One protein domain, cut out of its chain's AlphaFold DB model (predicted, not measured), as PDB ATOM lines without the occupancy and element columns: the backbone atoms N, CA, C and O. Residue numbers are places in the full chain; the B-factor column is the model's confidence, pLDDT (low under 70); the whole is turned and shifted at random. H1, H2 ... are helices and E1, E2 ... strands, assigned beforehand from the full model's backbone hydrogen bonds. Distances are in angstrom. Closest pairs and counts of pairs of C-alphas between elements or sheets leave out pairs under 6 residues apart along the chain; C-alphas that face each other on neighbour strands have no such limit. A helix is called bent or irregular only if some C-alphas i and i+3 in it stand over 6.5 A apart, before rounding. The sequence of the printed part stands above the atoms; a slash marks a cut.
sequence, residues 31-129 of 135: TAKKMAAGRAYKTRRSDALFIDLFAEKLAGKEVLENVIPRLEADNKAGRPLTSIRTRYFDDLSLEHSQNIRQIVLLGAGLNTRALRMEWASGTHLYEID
ATOM      1  N   THR A  31      14.573  27.815  -7.551       91.12
ATOM      2  CA  THR A  31      13.254  27.567  -8.147       91.12
ATOM      3  C   THR A  31      12.743  28.776  -8.932       91.12
ATOM      4  O   THR A  31      12.244  28.604 -10.045       91.12
ATOM      5  N   ALA A  32      12.895  29.997  -8.411       92.56
ATOM      6  CA  ALA A  32      12.495  31.206  -9.129       92.56
ATOM      7  C   ALA A  32      13.330  31.401 -10.408       92.56
ATOM      8  O   ALA A  32      12.761  31.634 -11.479       92.56
ATOM      9  N   LYS A  33      14.656  31.200 -10.330       93.94
ATOM     10  CA  LYS A  33      15.556  31.245 -11.499       93.94
ATOM     11  C   LYS A  33      15.214  30.166 -12.531       93.94
ATOM     12  O   LYS A  33      15.149  30.457 -13.720       93.94
ATOM     13  N   LYS A  34      14.881  28.945 -12.096       95.19
ATOM     14  CA  LYS A  34      14.413  27.852 -12.967       95.19
ATOM     15  C   LYS A  34      13.116  28.214 -13.694       95.19
ATOM     16  O   LYS A  34      12.958  27.906 -14.876       95.19
ATOM     17  N   MET A  35      12.184  28.883 -13.013       96.19
ATOM     18  CA  MET A  35      10.955  29.361 -13.647       96.19
ATOM     19  C   MET A  35      11.228  30.456 -14.677       96.19
ATOM     20  O   MET A  35      10.620  30.425 -15.746       96.19
ATOM     21  N   ALA A  36      12.146  31.382 -14.389       96.25
ATOM     22  CA  ALA A  36      12.608  32.364 -15.365       96.25
ATOM     23  C   ALA A  36      13.269  31.674 -16.573       96.25
ATOM     24  O   ALA A  36      12.879  31.941 -17.704       96.25
ATOM     25  N   ALA A  37      14.140  30.682 -16.357       96.94
ATOM     26  CA  ALA A  37      14.767  29.911 -17.433       96.94
ATOM     27  C   ALA A  37      13.732  29.236 -18.348       96.94
ATOM     28  O   ALA A  37      13.857  29.274 -19.569       96.94
ATOM     29  N   GLY A  38      12.661  28.672 -17.779       96.94
ATOM     30  CA  GLY A  38      11.582  28.084 -18.575       96.94
ATOM     31  C   GLY A  38      10.779  29.088 -19.397       96.94
ATOM     32  O   GLY A  38      10.323  28.750 -20.491       96.94
ATOM     33  N   ARG A  39      10.633  30.326 -18.916       97.81
ATOM     34  CA  ARG A  39      10.029  31.408 -19.702       97.81
ATOM     35  C   ARG A  39      10.974  31.885 -20.802       97.81
ATOM     36  O   ARG A  39      10.534  31.975 -21.940       97.81
ATOM     37  N   ALA A  40      12.263  32.058 -20.507       97.69
ATOM     38  CA  ALA A  40      13.287  32.410 -21.494       97.69
ATOM     39  C   ALA A  40      13.365  31.377 -22.631       97.69
ATOM     40  O   ALA A  40      13.349  31.735 -23.808       97.69
ATOM     41  N   TYR A  41      13.359  30.087 -22.280       96.44
ATOM     42  CA  TYR A  41      13.299  28.989 -23.242       96.44
ATOM     43  C   TYR A  41      12.084  29.108 -24.169       96.44
ATOM     44  O   TYR A  41      12.227  28.978 -25.382       96.44
ATOM     45  N   LYS A  42      10.890  29.379 -23.621       96.81
ATOM     46  CA  LYS A  42       9.673  29.487 -24.435       96.81
ATOM     47  C   LYS A  42       9.654  30.748 -25.301       96.81
ATOM     48  O   LYS A  42       9.238  30.638 -26.448       96.81
ATOM     49  N   THR A  43      10.145  31.884 -24.797       97.00
ATOM     50  CA  THR A  43      10.261  33.151 -25.542       97.00
ATOM     51  C   THR A  43      11.040  32.985 -26.851       97.00
ATOM     52  O   THR A  43      10.691  33.592 -27.855       97.00
ATOM     53  N   ARG A  44      12.085  32.146 -26.864       94.00
ATOM     54  CA  ARG A  44      12.970  31.948 -28.027       94.00
ATOM     55  C   ARG A  44      12.407  31.013 -29.107       94.00
ATOM     56  O   ARG A  44      13.066  30.793 -30.121       94.00
ATOM     57  N   ARG A  45      11.234  30.410 -28.897       93.12
ATOM     58  CA  ARG A  45      10.649  29.445 -29.839       93.12
ATOM     59  C   ARG A  45       9.694  30.127 -30.810       93.12
ATOM     60  O   ARG A  45       8.958  31.028 -30.431       93.12
ATOM     61  N   SER A  46       9.627  29.619 -32.037       92.81
ATOM     62  CA  SER A  46       8.661  30.083 -33.045       92.81
ATOM     63  C   SER A  46       7.200  29.847 -32.642       92.81
ATOM     64  O   SER A  46       6.315  30.566 -33.089       92.81
ATOM     65  N   ASP A  47       6.948  28.867 -31.772       91.31
ATOM     66  CA  ASP A  47       5.629  28.522 -31.232       91.31
ATOM     67  C   ASP A  47       5.380  29.124 -29.832       91.31
ATOM     68  O   ASP A  47       4.662  28.535 -29.011       91.31
ATOM     69  N   ALA A  48       6.047  30.234 -29.496       94.44
ATOM     70  CA  ALA A  48       5.946  30.878 -28.189       94.44
ATOM     71  C   ALA A  48       4.480  31.177 -27.816       94.44
ATOM     72  O   ALA A  48       3.726  31.755 -28.590       94.44
ATOM     73  N   LEU A  49       4.077  30.794 -26.598       95.50
ATOM     74  CA  LEU A  49       2.719  31.056 -26.088       95.50
ATOM     75  C   LEU A  49       2.593  32.455 -25.473       95.50
ATOM     76  O   LEU A  49       1.482  32.946 -25.284       95.50
ATOM     77  N   PHE A  50       3.733  33.036 -25.110       96.69
ATOM     78  CA  PHE A  50       3.923  34.349 -24.512       96.69
ATOM     79  C   PHE A  50       5.381  34.762 -24.738       96.69
ATOM     80  O   PHE A  50       6.240  33.912 -24.992       96.69
ATOM     81  N   ILE A  51       5.656  36.054 -24.576       97.12
ATOM     82  CA  ILE A  51       6.994  36.636 -24.654       97.12
ATOM     83  C   ILE A  51       7.337  37.250 -23.297       97.12
ATOM     84  O   ILE A  51       6.603  38.089 -22.784       97.12
ATOM     85  N   ASP A  52       8.451  36.819 -22.709       97.38
ATOM     86  CA  ASP A  52       9.067  37.438 -21.532       97.38
ATOM     87  C   ASP A  52      10.523  37.783 -21.863       97.38
ATOM     88  O   ASP A  52      11.381  36.896 -21.897       97.38
ATOM     89  N   LEU A  53      10.776  39.065 -22.138       95.62
ATOM     90  CA  LEU A  53      12.089  39.588 -22.539       95.62
ATOM     91  C   LEU A  53      13.069  39.715 -21.364       95.62
ATOM     92  O   LEU A  53      14.277  39.793 -21.571       95.62
ATOM     93  N   PHE A  54      12.573  39.706 -20.127       93.94
ATOM     94  CA  PHE A  54      13.404  39.853 -18.929       93.94
ATOM     95  C   PHE A  54      13.879  38.498 -18.395       93.94
ATOM     96  O   PHE A  54      14.918  38.412 -17.739       93.94
ATOM     97  N   ALA A  55      13.134  37.429 -18.692       95.88
ATOM     98  CA  ALA A  55      13.343  36.086 -18.162       95.88
ATOM     99  C   ALA A  55      14.778  35.561 -18.294       95.88
ATOM    100  O   ALA A  55      15.280  34.921 -17.375       95.88
ATOM    101  N   GLU A  56      15.438  35.815 -19.420       95.00
ATOM    102  CA  GLU A  56      16.785  35.307 -19.673       95.00
ATOM    103  C   GLU A  56      17.816  35.920 -18.726       95.00
ATOM    104  O   GLU A  56      18.556  35.201 -18.050       95.00
ATOM    105  N   LYS A  57      17.806  37.252 -18.623       93.25
ATOM    106  CA  LYS A  57      18.676  37.986 -17.707       93.25
ATOM    107  C   LYS A  57      18.409  37.565 -16.263       93.25
ATOM    108  O   LYS A  57      19.355  37.310 -15.529       93.25
ATOM    109  N   LEU A  58      17.132  37.448 -15.887       92.25
ATOM    110  CA  LEU A  58      16.697  37.066 -14.540       92.25
ATOM    111  C   LEU A  58      17.078  35.626 -14.161       92.25
ATOM    112  O   LEU A  58      17.376  35.358 -12.998       92.25
ATOM    113  N   ALA A  59      17.081  34.696 -15.119       94.56
ATOM    114  CA  ALA A  59      17.502  33.318 -14.883       94.56
ATOM    115  C   ALA A  59      19.007  33.217 -14.602       94.56
ATOM    116  O   ALA A  59      19.420  32.477 -13.708       94.56
ATOM    117  N   GLY A  60      19.811  33.976 -15.350       93.12
ATOM    118  CA  GLY A  60      21.265  33.879 -15.328       93.12
ATOM    119  C   GLY A  60      21.790  32.706 -16.163       93.12
ATOM    120  O   GLY A  60      21.148  31.660 -16.295       93.12
ATOM    121  N   LYS A  61      22.986  32.892 -16.734       94.00
ATOM    122  CA  LYS A  61      23.602  31.972 -17.704       94.00
ATOM    123  C   LYS A  61      23.725  30.535 -17.183       94.00
ATOM    124  O   LYS A  61      23.272  29.612 -17.850       94.00
ATOM    125  N   GLU A  62      24.259  30.363 -15.977       94.19
ATOM    126  CA  GLU A  62      24.471  29.042 -15.367       94.19
ATOM    127  C   GLU A  62      23.157  28.254 -15.216       94.19
ATOM    128  O   GLU A  62      23.078  27.067 -15.531       94.19
ATOM    129  N   VAL A  63      22.082  28.914 -14.773       95.75
ATOM    130  CA  VAL A  63      20.781  28.252 -14.608       95.75
ATOM    131  C   VAL A  63      20.185  27.882 -15.963       95.75
ATOM    132  O   VAL A  63      19.604  26.807 -16.089       95.75
ATOM    133  N   LEU A  64      20.329  28.735 -16.981       96.56
ATOM    134  CA  LEU A  64      19.864  28.433 -18.338       96.56
ATOM    135  C   LEU A  64      20.544  27.174 -18.887       96.56
ATOM    136  O   LEU A  64      19.846  26.261 -19.326       96.56
ATOM    137  N   GLU A  65      21.874  27.102 -18.801       96.75
ATOM    138  CA  GLU A  65      22.667  25.954 -19.261       96.75
ATOM    139  C   GLU A  65      22.246  24.654 -18.557       96.75
ATOM    140  O   GLU A  65      22.056  23.627 -19.207       96.75
ATOM    141  N   ASN A  66      21.990  24.715 -17.247       96.00
ATOM    142  CA  ASN A  66      21.592  23.553 -16.451       96.00
ATOM    143  C   ASN A  66      20.127  23.119 -16.650       96.00
ATOM    144  O   ASN A  66      19.791  21.943 -16.494       96.00
ATOM    145  N   VAL A  67      19.216  24.053 -16.946       96.38
ATOM    146  CA  VAL A  67      17.764  23.796 -16.942       96.38
ATOM    147  C   VAL A  67      17.206  23.525 -18.342       96.38
ATOM    148  O   VAL A  67      16.297  22.698 -18.472       96.38
ATOM    149  N   ILE A  68      17.716  24.190 -19.385       95.62
ATOM    150  CA  ILE A  68      17.176  24.092 -20.754       95.62
ATOM    151  C   ILE A  68      17.130  22.649 -21.282       95.62
ATOM    152  O   ILE A  68      16.057  22.258 -21.748       95.62
ATOM    153  N   PRO A  69      18.182  21.813 -21.155       96.94
ATOM    154  CA  PRO A  69      18.141  20.444 -21.677       96.94
ATOM    155  C   PRO A  69      16.973  19.624 -21.113       96.94
ATOM    156  O   PRO A  69      16.303  18.875 -21.827       96.94
ATOM    157  N   ARG A  70      16.663  19.811 -19.823       95.31
ATOM    158  CA  ARG A  70      15.522  19.147 -19.184       95.31
ATOM    159  C   ARG A  70      14.187  19.684 -19.698       95.31
ATOM    160  O   ARG A  70      13.273  18.896 -19.930       95.31
ATOM    161  N   LEU A  71      14.071  20.997 -19.894       94.56
ATOM    162  CA  LEU A  71      12.862  21.604 -20.456       94.56
ATOM    163  C   LEU A  71      12.589  21.107 -21.875       94.56
ATOM    164  O   LEU A  71      11.437  20.837 -22.204       94.56
ATOM    165  N   GLU A  72      13.618  20.954 -22.703       94.88
ATOM    166  CA  GLU A  72      13.482  20.392 -24.048       94.88
ATOM    167  C   GLU A  72      12.961  18.956 -24.013       94.88
ATOM    168  O   GLU A  72      12.026  18.624 -24.745       94.88
ATOM    169  N   ALA A  73      13.525  18.119 -23.138       96.00
ATOM    170  CA  ALA A  73      13.067  16.747 -22.947       96.00
ATOM    171  C   ALA A  73      11.604  16.696 -22.477       96.00
ATOM    172  O   ALA A  73      10.807  15.924 -23.010       96.00
ATOM    173  N   ASP A  74      11.223  17.551 -21.524       94.19
ATOM    174  CA  ASP A  74       9.848  17.621 -21.033       94.19
ATOM    175  C   ASP A  74       8.875  18.148 -22.100       94.19
ATOM    176  O   ASP A  74       7.779  17.609 -22.230       94.19
ATOM    177  N   ASN A  75       9.271  19.122 -22.929       91.44
ATOM    178  CA  ASN A  75       8.459  19.583 -24.062       91.44
ATOM    179  C   ASN A  75       8.247  18.470 -25.101       91.44
ATOM    180  O   ASN A  75       7.113  18.246 -25.519       91.44
ATOM    181  N   LYS A  76       9.305  17.737 -25.479       94.50
ATOM    182  CA  LYS A  76       9.211  16.593 -26.410       94.50
ATOM    183  C   LYS A  76       8.299  15.487 -25.877       94.50
ATOM    184  O   LYS A  76       7.616  14.831 -26.654       94.50
ATOM    185  N   ALA A  77       8.257  15.312 -24.559       96.44
ATOM    186  CA  ALA A  77       7.379  14.360 -23.891       96.44
ATOM    187  C   ALA A  77       5.952  14.892 -23.635       96.44
ATOM    188  O   ALA A  77       5.201  14.262 -22.894       96.44
ATOM    189  N   GLY A  78       5.579  16.056 -24.182       94.12
ATOM    190  CA  GLY A  78       4.240  16.630 -24.009       94.12
ATOM    191  C   GLY A  78       3.969  17.192 -22.610       94.12
ATOM    192  O   GLY A  78       2.817  17.327 -22.210       94.12
ATOM    193  N   ARG A  79       5.012  17.545 -21.849       94.50
ATOM    194  CA  ARG A  79       4.919  18.093 -20.483       94.50
ATOM    195  C   ARG A  79       5.454  19.531 -20.369       94.50
ATOM    196  O   ARG A  79       6.311  19.793 -19.521       94.50
ATOM    197  N   PRO A  80       4.977  20.507 -21.166       92.88
ATOM    198  CA  PRO A  80       5.498  21.876 -21.153       92.88
ATOM    199  C   PRO A  80       4.946  22.704 -19.972       92.88
ATOM    200  O   PRO A  80       4.391  23.790 -20.155       92.88
ATOM    201  N   LEU A  81       5.091  22.195 -18.743       91.44
ATOM    202  CA  LEU A  81       4.430  22.711 -17.539       91.44
ATOM    203  C   LEU A  81       4.674  24.209 -17.329       91.44
ATOM    204  O   LEU A  81       3.729  24.954 -17.096       91.44
ATOM    205  N   THR A  82       5.920  24.672 -17.448       92.25
ATOM    206  CA  THR A  82       6.248  26.095 -17.270       92.25
ATOM    207  C   THR A  82       5.538  26.982 -18.290       92.25
ATOM    208  O   THR A  82       5.055  28.060 -17.937       92.25
ATOM    209  N   SER A  83       5.459  26.532 -19.543       94.06
ATOM    210  CA  SER A  83       4.849  27.302 -20.622       94.06
ATOM    211  C   SER A  83       3.332  27.370 -20.458       94.06
ATOM    212  O   SER A  83       2.776  28.465 -20.449       94.06
ATOM    213  N   ILE A  84       2.677  26.225 -20.238       95.88
ATOM    214  CA  ILE A  84       1.224  26.173 -20.012       95.88
ATOM    215  C   ILE A  84       0.856  26.969 -18.761       95.88
ATOM    216  O   ILE A  84      -0.032  27.812 -18.813       95.88
ATOM    217  N   ARG A  85       1.580  26.770 -17.653       96.25
ATOM    218  CA  ARG A  85       1.316  27.476 -16.396       96.25
ATOM    219  C   ARG A  85       1.434  28.988 -16.557       96.25
ATOM    220  O   ARG A  85       0.610  29.720 -16.027       96.25
ATOM    221  N   THR A  86       2.458  29.466 -17.265       97.06
ATOM    222  CA  THR A  86       2.633  30.910 -17.478       97.06
ATOM    223  C   THR A  86       1.494  31.470 -18.321       97.06
ATOM    224  O   THR A  86       0.869  32.431 -17.886       97.06
ATOM    225  N   ARG A  87       1.179  30.824 -19.450       97.31
ATOM    226  CA  ARG A  87       0.092  31.242 -20.336       97.31
ATOM    227  C   ARG A  87      -1.259  31.275 -19.620       97.31
ATOM    228  O   ARG A  87      -1.955  32.274 -19.702       97.31
ATOM    229  N   TYR A  88      -1.581  30.222 -18.872       97.44
ATOM    230  CA  TYR A  88      -2.832  30.124 -18.121       97.44
ATOM    231  C   TYR A  88      -3.028  31.312 -17.171       97.44
ATOM    232  O   TYR A  88      -4.068  31.960 -17.187       97.44
ATOM    233  N   PHE A  89      -2.011  31.636 -16.368       96.56
ATOM    234  CA  PHE A  89      -2.101  32.759 -15.434       96.56
ATOM    235  C   PHE A  89      -2.053  34.127 -16.126       96.56
ATOM    236  O   PHE A  89      -2.573  35.086 -15.566       96.56
ATOM    237  N   ASP A  90      -1.444  34.241 -17.309       96.31
ATOM    238  CA  ASP A  90      -1.492  35.478 -18.097       96.31
ATOM    239  C   ASP A  90      -2.913  35.741 -18.591       96.31
ATOM    240  O   ASP A  90      -3.465  36.802 -18.305       96.31
ATOM    241  N   ASP A  91      -3.518  34.749 -19.248       96.00
ATOM    242  CA  ASP A  91      -4.882  34.844 -19.774       96.00
ATOM    243  C   ASP A  91      -5.874  35.139 -18.645       96.00
ATOM    244  O   ASP A  91      -6.634  36.102 -18.728       96.00
ATOM    245  N   LEU A  92      -5.781  34.386 -17.541       94.50
ATOM    246  CA  LEU A  92      -6.632  34.580 -16.370       94.50
ATOM    247  C   LEU A  92      -6.512  36.005 -15.813       94.50
ATOM    248  O   LEU A  92      -7.520  36.623 -15.473       94.50
ATOM    249  N   SER A  93      -5.291  36.541 -15.719       91.94
ATOM    250  CA  SER A  93      -5.085  37.879 -15.158       91.94
ATOM    251  C   SER A  93      -5.620  38.977 -16.080       91.94
ATOM    252  O   SER A  93      -6.223  39.931 -15.589       91.94
ATOM    253  N   LEU A  94      -5.435  38.852 -17.400       90.56
ATOM    254  CA  LEU A  94      -5.947  39.831 -18.368       90.56
ATOM    255  C   LEU A  94      -7.470  39.838 -18.411       90.56
ATOM    256  O   LEU A  94      -8.066  40.915 -18.349       90.56
ATOM    257  N   GLU A  95      -8.082  38.655 -18.457       91.69
ATOM    258  CA  GLU A  95      -9.535  38.491 -18.442       91.69
ATOM    259  C   GLU A  95     -10.149  39.200 -17.227       91.69
ATOM    260  O   GLU A  95     -11.047  40.033 -17.359       91.69
ATOM    261  N   HIS A  96      -9.597  38.951 -16.039       89.75
ATOM    262  CA  HIS A  96     -10.129  39.514 -14.801       89.75
ATOM    263  C   HIS A  96      -9.803  41.000 -14.623       89.75
ATOM    264  O   HIS A  96     -10.595  41.722 -14.014       89.75
ATOM    265  N   SER A  97      -8.692  41.497 -15.184       87.69
ATOM    266  CA  SER A  97      -8.315  42.918 -15.098       87.69
ATOM    267  C   SER A  97      -9.342  43.871 -15.729       87.69
ATOM    268  O   SER A  97      -9.373  45.056 -15.401       87.69
ATOM    269  N   GLN A  98     -10.248  43.365 -16.572       88.25
ATOM    270  CA  GLN A  98     -11.349  44.162 -17.122       88.25
ATOM    271  C   GLN A  98     -12.336  44.613 -16.033       88.25
ATOM    272  O   GLN A  98     -12.797  45.758 -16.042       88.25
ATOM    273  N   ASN A  99     -12.574  43.773 -15.023       93.06
ATOM    274  CA  ASN A  99     -13.571  44.005 -13.968       93.06
ATOM    275  C   ASN A  99     -12.957  44.209 -12.575       93.06
ATOM    276  O   ASN A  99     -13.595  44.771 -11.690       93.06
ATOM    277  N   ILE A 100     -11.712  43.780 -12.379       92.75
ATOM    278  CA  ILE A 100     -10.962  43.916 -11.130       92.75
ATOM    279  C   ILE A 100      -9.855  44.952 -11.327       92.75
ATOM    280  O   ILE A 100      -9.262  45.054 -12.398       92.75
ATOM    281  N   ARG A 101      -9.577  45.753 -10.292       89.19
ATOM    282  CA  ARG A 101      -8.526  46.789 -10.310       89.19
ATOM    283  C   ARG A 101      -7.388  46.530  -9.328       89.19
ATOM    284  O   ARG A 101      -6.470  47.338  -9.258       89.19
ATOM    285  N   GLN A 102      -7.423  45.424  -8.590       92.94
ATOM    286  CA  GLN A 102      -6.366  45.022  -7.669       92.94
ATOM    287  C   GLN A 102      -6.015  43.551  -7.885       92.94
ATOM    288  O   GLN A 102      -6.868  42.680  -7.744       92.94
ATOM    289  N   ILE A 103      -4.757  43.281  -8.216       89.75
ATOM    290  CA  ILE A 103      -4.235  41.932  -8.446       89.75
ATOM    291  C   ILE A 103      -3.051  41.724  -7.508       89.75
ATOM    292  O   ILE A 103      -2.169  42.575  -7.420       89.75
ATOM    293  N   VAL A 104      -3.037  40.598  -6.797       93.56
ATOM    294  CA  VAL A 104      -1.989  40.265  -5.829       93.56
ATOM    295  C   VAL A 104      -1.243  39.020  -6.296       93.56
ATOM    296  O   VAL A 104      -1.832  37.952  -6.455       93.56
ATOM    297  N   LEU A 105       0.063  39.154  -6.505       90.44
ATOM    298  CA  LEU A 105       0.974  38.079  -6.879       90.44
ATOM    299  C   LEU A 105       1.721  37.599  -5.632       90.44
ATOM    300  O   LEU A 105       2.656  38.247  -5.164       90.44
ATOM    301  N   LEU A 106       1.297  36.459  -5.088       92.75
ATOM    302  CA  LEU A 106       1.923  35.833  -3.921       92.75
ATOM    303  C   LEU A 106       3.118  34.969  -4.336       92.75
ATOM    304  O   LEU A 106       3.009  34.176  -5.272       92.75
ATOM    305  N   GLY A 107       4.236  35.094  -3.620       89.75
ATOM    306  CA  GLY A 107       5.490  34.442  -3.993       89.75
ATOM    307  C   GLY A 107       5.957  34.914  -5.367       89.75
ATOM    308  O   GLY A 107       6.219  34.093  -6.252       89.75
ATOM    309  N   ALA A 108       5.942  36.236  -5.576       89.12
ATOM    310  CA  ALA A 108       6.178  36.850  -6.877       89.12
ATOM    311  C   ALA A 108       7.512  36.407  -7.502       89.12
ATOM    312  O   ALA A 108       7.571  36.150  -8.704       89.12
ATOM    313  N   GLY A 109       8.562  36.206  -6.712       91.19
ATOM    314  CA  GLY A 109       9.832  35.673  -7.175       91.19
ATOM    315  C   GLY A 109      10.426  36.536  -8.282       91.19
ATOM    316  O   GLY A 109      10.621  37.734  -8.136       91.19
ATOM    317  N   LEU A 110      10.688  35.900  -9.424       92.69
ATOM    318  CA  LEU A 110      11.135  36.564 -10.650       92.69
ATOM    319  C   LEU A 110       9.984  36.718 -11.651       92.69
ATOM    320  O   LEU A 110      10.153  36.432 -12.836       92.69
ATOM    321  N   ASN A 111       8.778  37.029 -11.186       93.25
ATOM    322  CA  ASN A 111       7.633  37.303 -12.046       93.25
ATOM    323  C   ASN A 111       7.813  38.672 -12.723       93.25
ATOM    324  O   ASN A 111       8.382  39.594 -12.162       93.25
ATOM    325  N   THR A 112       7.387  38.768 -13.975       94.44
ATOM    326  CA  THR A 112       7.616  39.923 -14.855       94.44
ATOM    327  C   THR A 112       6.310  40.470 -15.418       94.44
ATOM    328  O   THR A 112       6.330  41.317 -16.305       94.44
ATOM    329  N   ARG A 113       5.152  39.989 -14.942       94.44
ATOM    330  CA  ARG A 113       3.834  40.389 -15.456       94.44
ATOM    331  C   ARG A 113       3.580  41.887 -15.320       94.44
ATOM    332  O   ARG A 113       3.004  42.471 -16.228       94.44
ATOM    333  N   ALA A 114       4.071  42.510 -14.249       90.75
ATOM    334  CA  ALA A 114       4.054  43.963 -14.083       90.75
ATOM    335  C   ALA A 114       4.708  44.704 -15.265       90.75
ATOM    336  O   ALA A 114       4.289  45.798 -15.615       90.75
ATOM    337  N   LEU A 115       5.734  44.090 -15.864       89.31
ATOM    338  CA  LEU A 115       6.613  44.701 -16.859       89.31
ATOM    339  C   LEU A 115       6.260  44.344 -18.305       89.31
ATOM    340  O   LEU A 115       6.674  45.054 -19.213       89.31
ATOM    341  N   ARG A 116       5.580  43.216 -18.541       92.25
ATOM    342  CA  ARG A 116       5.375  42.670 -19.898       92.25
ATOM    343  C   ARG A 116       3.917  42.547 -20.333       92.25
ATOM    344  O   ARG A 116       3.676  42.117 -21.456       92.25
ATOM    345  N   MET A 117       2.961  42.787 -19.435       91.25
ATOM    346  CA  MET A 117       1.534  42.644 -19.734       91.25
ATOM    347  C   MET A 117       0.861  44.006 -19.865       91.25
ATOM    348  O   MET A 117       1.135  44.919 -19.092       91.25
ATOM    349  N   GLU A 118      -0.069  44.095 -20.813       90.19
ATOM    350  CA  GLU A 118      -0.914  45.267 -21.033       90.19
ATOM    351  C   GLU A 118      -2.109  45.229 -20.077       90.19
ATOM    352  O   GLU A 118      -3.108  44.547 -20.313       90.19
ATOM    353  N   TRP A 119      -1.988  45.929 -18.953       88.50
ATOM    354  CA  TRP A 119      -3.030  45.976 -17.932       88.50
ATOM    355  C   TRP A 119      -4.094  47.027 -18.246       88.50
ATOM    356  O   TRP A 119      -3.792  48.120 -18.725       88.50
ATOM    357  N   ALA A 120      -5.349  46.737 -17.892       88.31
ATOM    358  CA  ALA A 120      -6.419  47.726 -17.964       88.31
ATOM    359  C   ALA A 120      -6.103  48.954 -17.090       88.31
ATOM    360  O   ALA A 120      -5.534  48.836 -16.000       88.31
ATOM    361  N   SER A 121      -6.516  50.140 -17.542       87.06
ATOM    362  CA  SER A 121      -6.271  51.388 -16.813       87.06
ATOM    363  C   SER A 121      -6.829  51.340 -15.383       87.06
ATOM    364  O   SER A 121      -7.935  50.849 -15.135       87.06
ATOM    365  N   GLY A 122      -6.045  51.850 -14.432       86.94
ATOM    366  CA  GLY A 122      -6.368  51.818 -13.005       86.94
ATOM    367  C   GLY A 122      -6.114  50.470 -12.319       86.94
ATOM    368  O   GLY A 122      -6.443  50.335 -11.140       86.94
ATOM    369  N   THR A 123      -5.543  49.478 -13.013       89.19
ATOM    370  CA  THR A 123      -5.104  48.223 -12.384       89.19
ATOM    371  C   THR A 123      -3.893  48.471 -11.488       89.19
ATOM    372  O   THR A 123      -2.886  49.030 -11.914       89.19
ATOM    373  N   HIS A 124      -3.987  48.011 -10.246       89.12
ATOM    374  CA  HIS A 124      -2.914  48.000  -9.265       89.12
ATOM    375  C   HIS A 124      -2.434  46.564  -9.074       89.12
ATOM    376  O   HIS A 124      -3.207  45.687  -8.679       89.12
ATOM    377  N   LEU A 125      -1.152  46.332  -9.339       89.88
ATOM    378  CA  LEU A 125      -0.505  45.047  -9.121       89.88
ATOM    379  C   LEU A 125       0.328  45.118  -7.836       89.88
ATOM    380  O   LEU A 125       1.135  46.029  -7.666       89.88
ATOM    381  N   TYR A 126       0.120  44.161  -6.940       88.75
ATOM    382  CA  TYR A 126       0.861  44.030  -5.692       88.75
ATOM    383  C   TYR A 126       1.669  42.743  -5.734       88.75
ATOM    384  O   TYR A 126       1.109  41.663  -5.905       88.75
ATOM    385  N   GLU A 127       2.977  42.852  -5.554       88.50
ATOM    386  CA  GLU A 127       3.868  41.703  -5.454       88.50
ATOM    387  C   GLU A 127       4.208  41.463  -3.989       88.50
ATOM    388  O   GLU A 127       4.633  42.370  -3.278       88.50
ATOM    389  N   ILE A 128       3.976  40.241  -3.515       89.69
ATOM    390  CA  ILE A 128       4.265  39.850  -2.137       89.69
ATOM    391  C   ILE A 128       5.250  38.693  -2.175       89.69
ATOM    392  O   ILE A 128       4.950  37.616  -2.689       89.69
ATOM    393  N   ASP A 129       6.418  38.907  -1.587       87.38
ATOM    394  CA  ASP A 129       7.450  37.900  -1.404       87.38
ATOM    395  C   ASP A 129       8.314  38.257  -0.185       87.38
ATOM    396  O   ASP A 129       8.101  39.268   0.492       87.38
TER     397      ASP A 129
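Overview. This is residues 31 to 129 of the 135 residues of the protein "Methyltransferase, putative" of Acaryochloris marina (strain MBIC 11017) (UniProt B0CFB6). Two small lobes are joined by one long helix, H4: at one end H2 and H3 pack on H1, and at the other lies a two-stranded parallel ribbon, E1 and E2, with little H5 between them in the chain. H4 begins beside H1 and runs out to the strand end. The printed part has 99 residues, mostly helix, in the order H1 H2 H3 H4 E1 H5 E2. It is compact, with a radius of gyration of the C-alphas of 14.0 A, yet elongated, spanning 40 by 25 by 19 A.

Arrangement. Start at H1, residues 31 to 43, the hub. It touches H2, residues 55 to 59, closest at C-alphas 33 and 59, 4.4 A. It touches H3, residues 61 to 76, at C-alphas 37 and 64, 5.4 A, the same way at a steep tilt of 64 degrees. H4, residues 81 to 97, touches H1 with residues 82 to 86 alone, about perpendicular at 85 degrees; the closest C-alphas, 38 and 82, are 5.8 A apart. Next come E1, residues 102 to 106, H5, residues 113 to 116, and E2, residues 124 to 128: a strand-helix-strand unit, two parallel neighbour strands with a helix between, its crossover right-handed. Look for N 105 and O 126, 2.8 A, within hydrogen-bond range. H5 and H4 are close but not clearly touching, C-alphas 113 and 90 at 7.7 A. Every O i to N i+4 pair is within range in H1, H2 and H4, 10 of 12 in H3; H5 is too short for one.

Along the chain. Find C-alpha 31 at (13.254, 27.567, -8.147); H1 runs 18.5 A from there. H3, 22.8 A, is only just irregular, C-alphas 66 and 69 being 7.0 A apart, with a kink of 35 degrees near residue 68. H4 covers 24.0 A, E1 12.9 A, and E2 13.0 A, ending at (4.265, 39.850, -2.137).

Size, cuts and confidence. The C-alphas farthest apart, of Ala 77 and Gly 122, are 41.4 A apart. The printed part has no cut; the link H1 to H2 is long. No printed residue is under 70 in pLDDT.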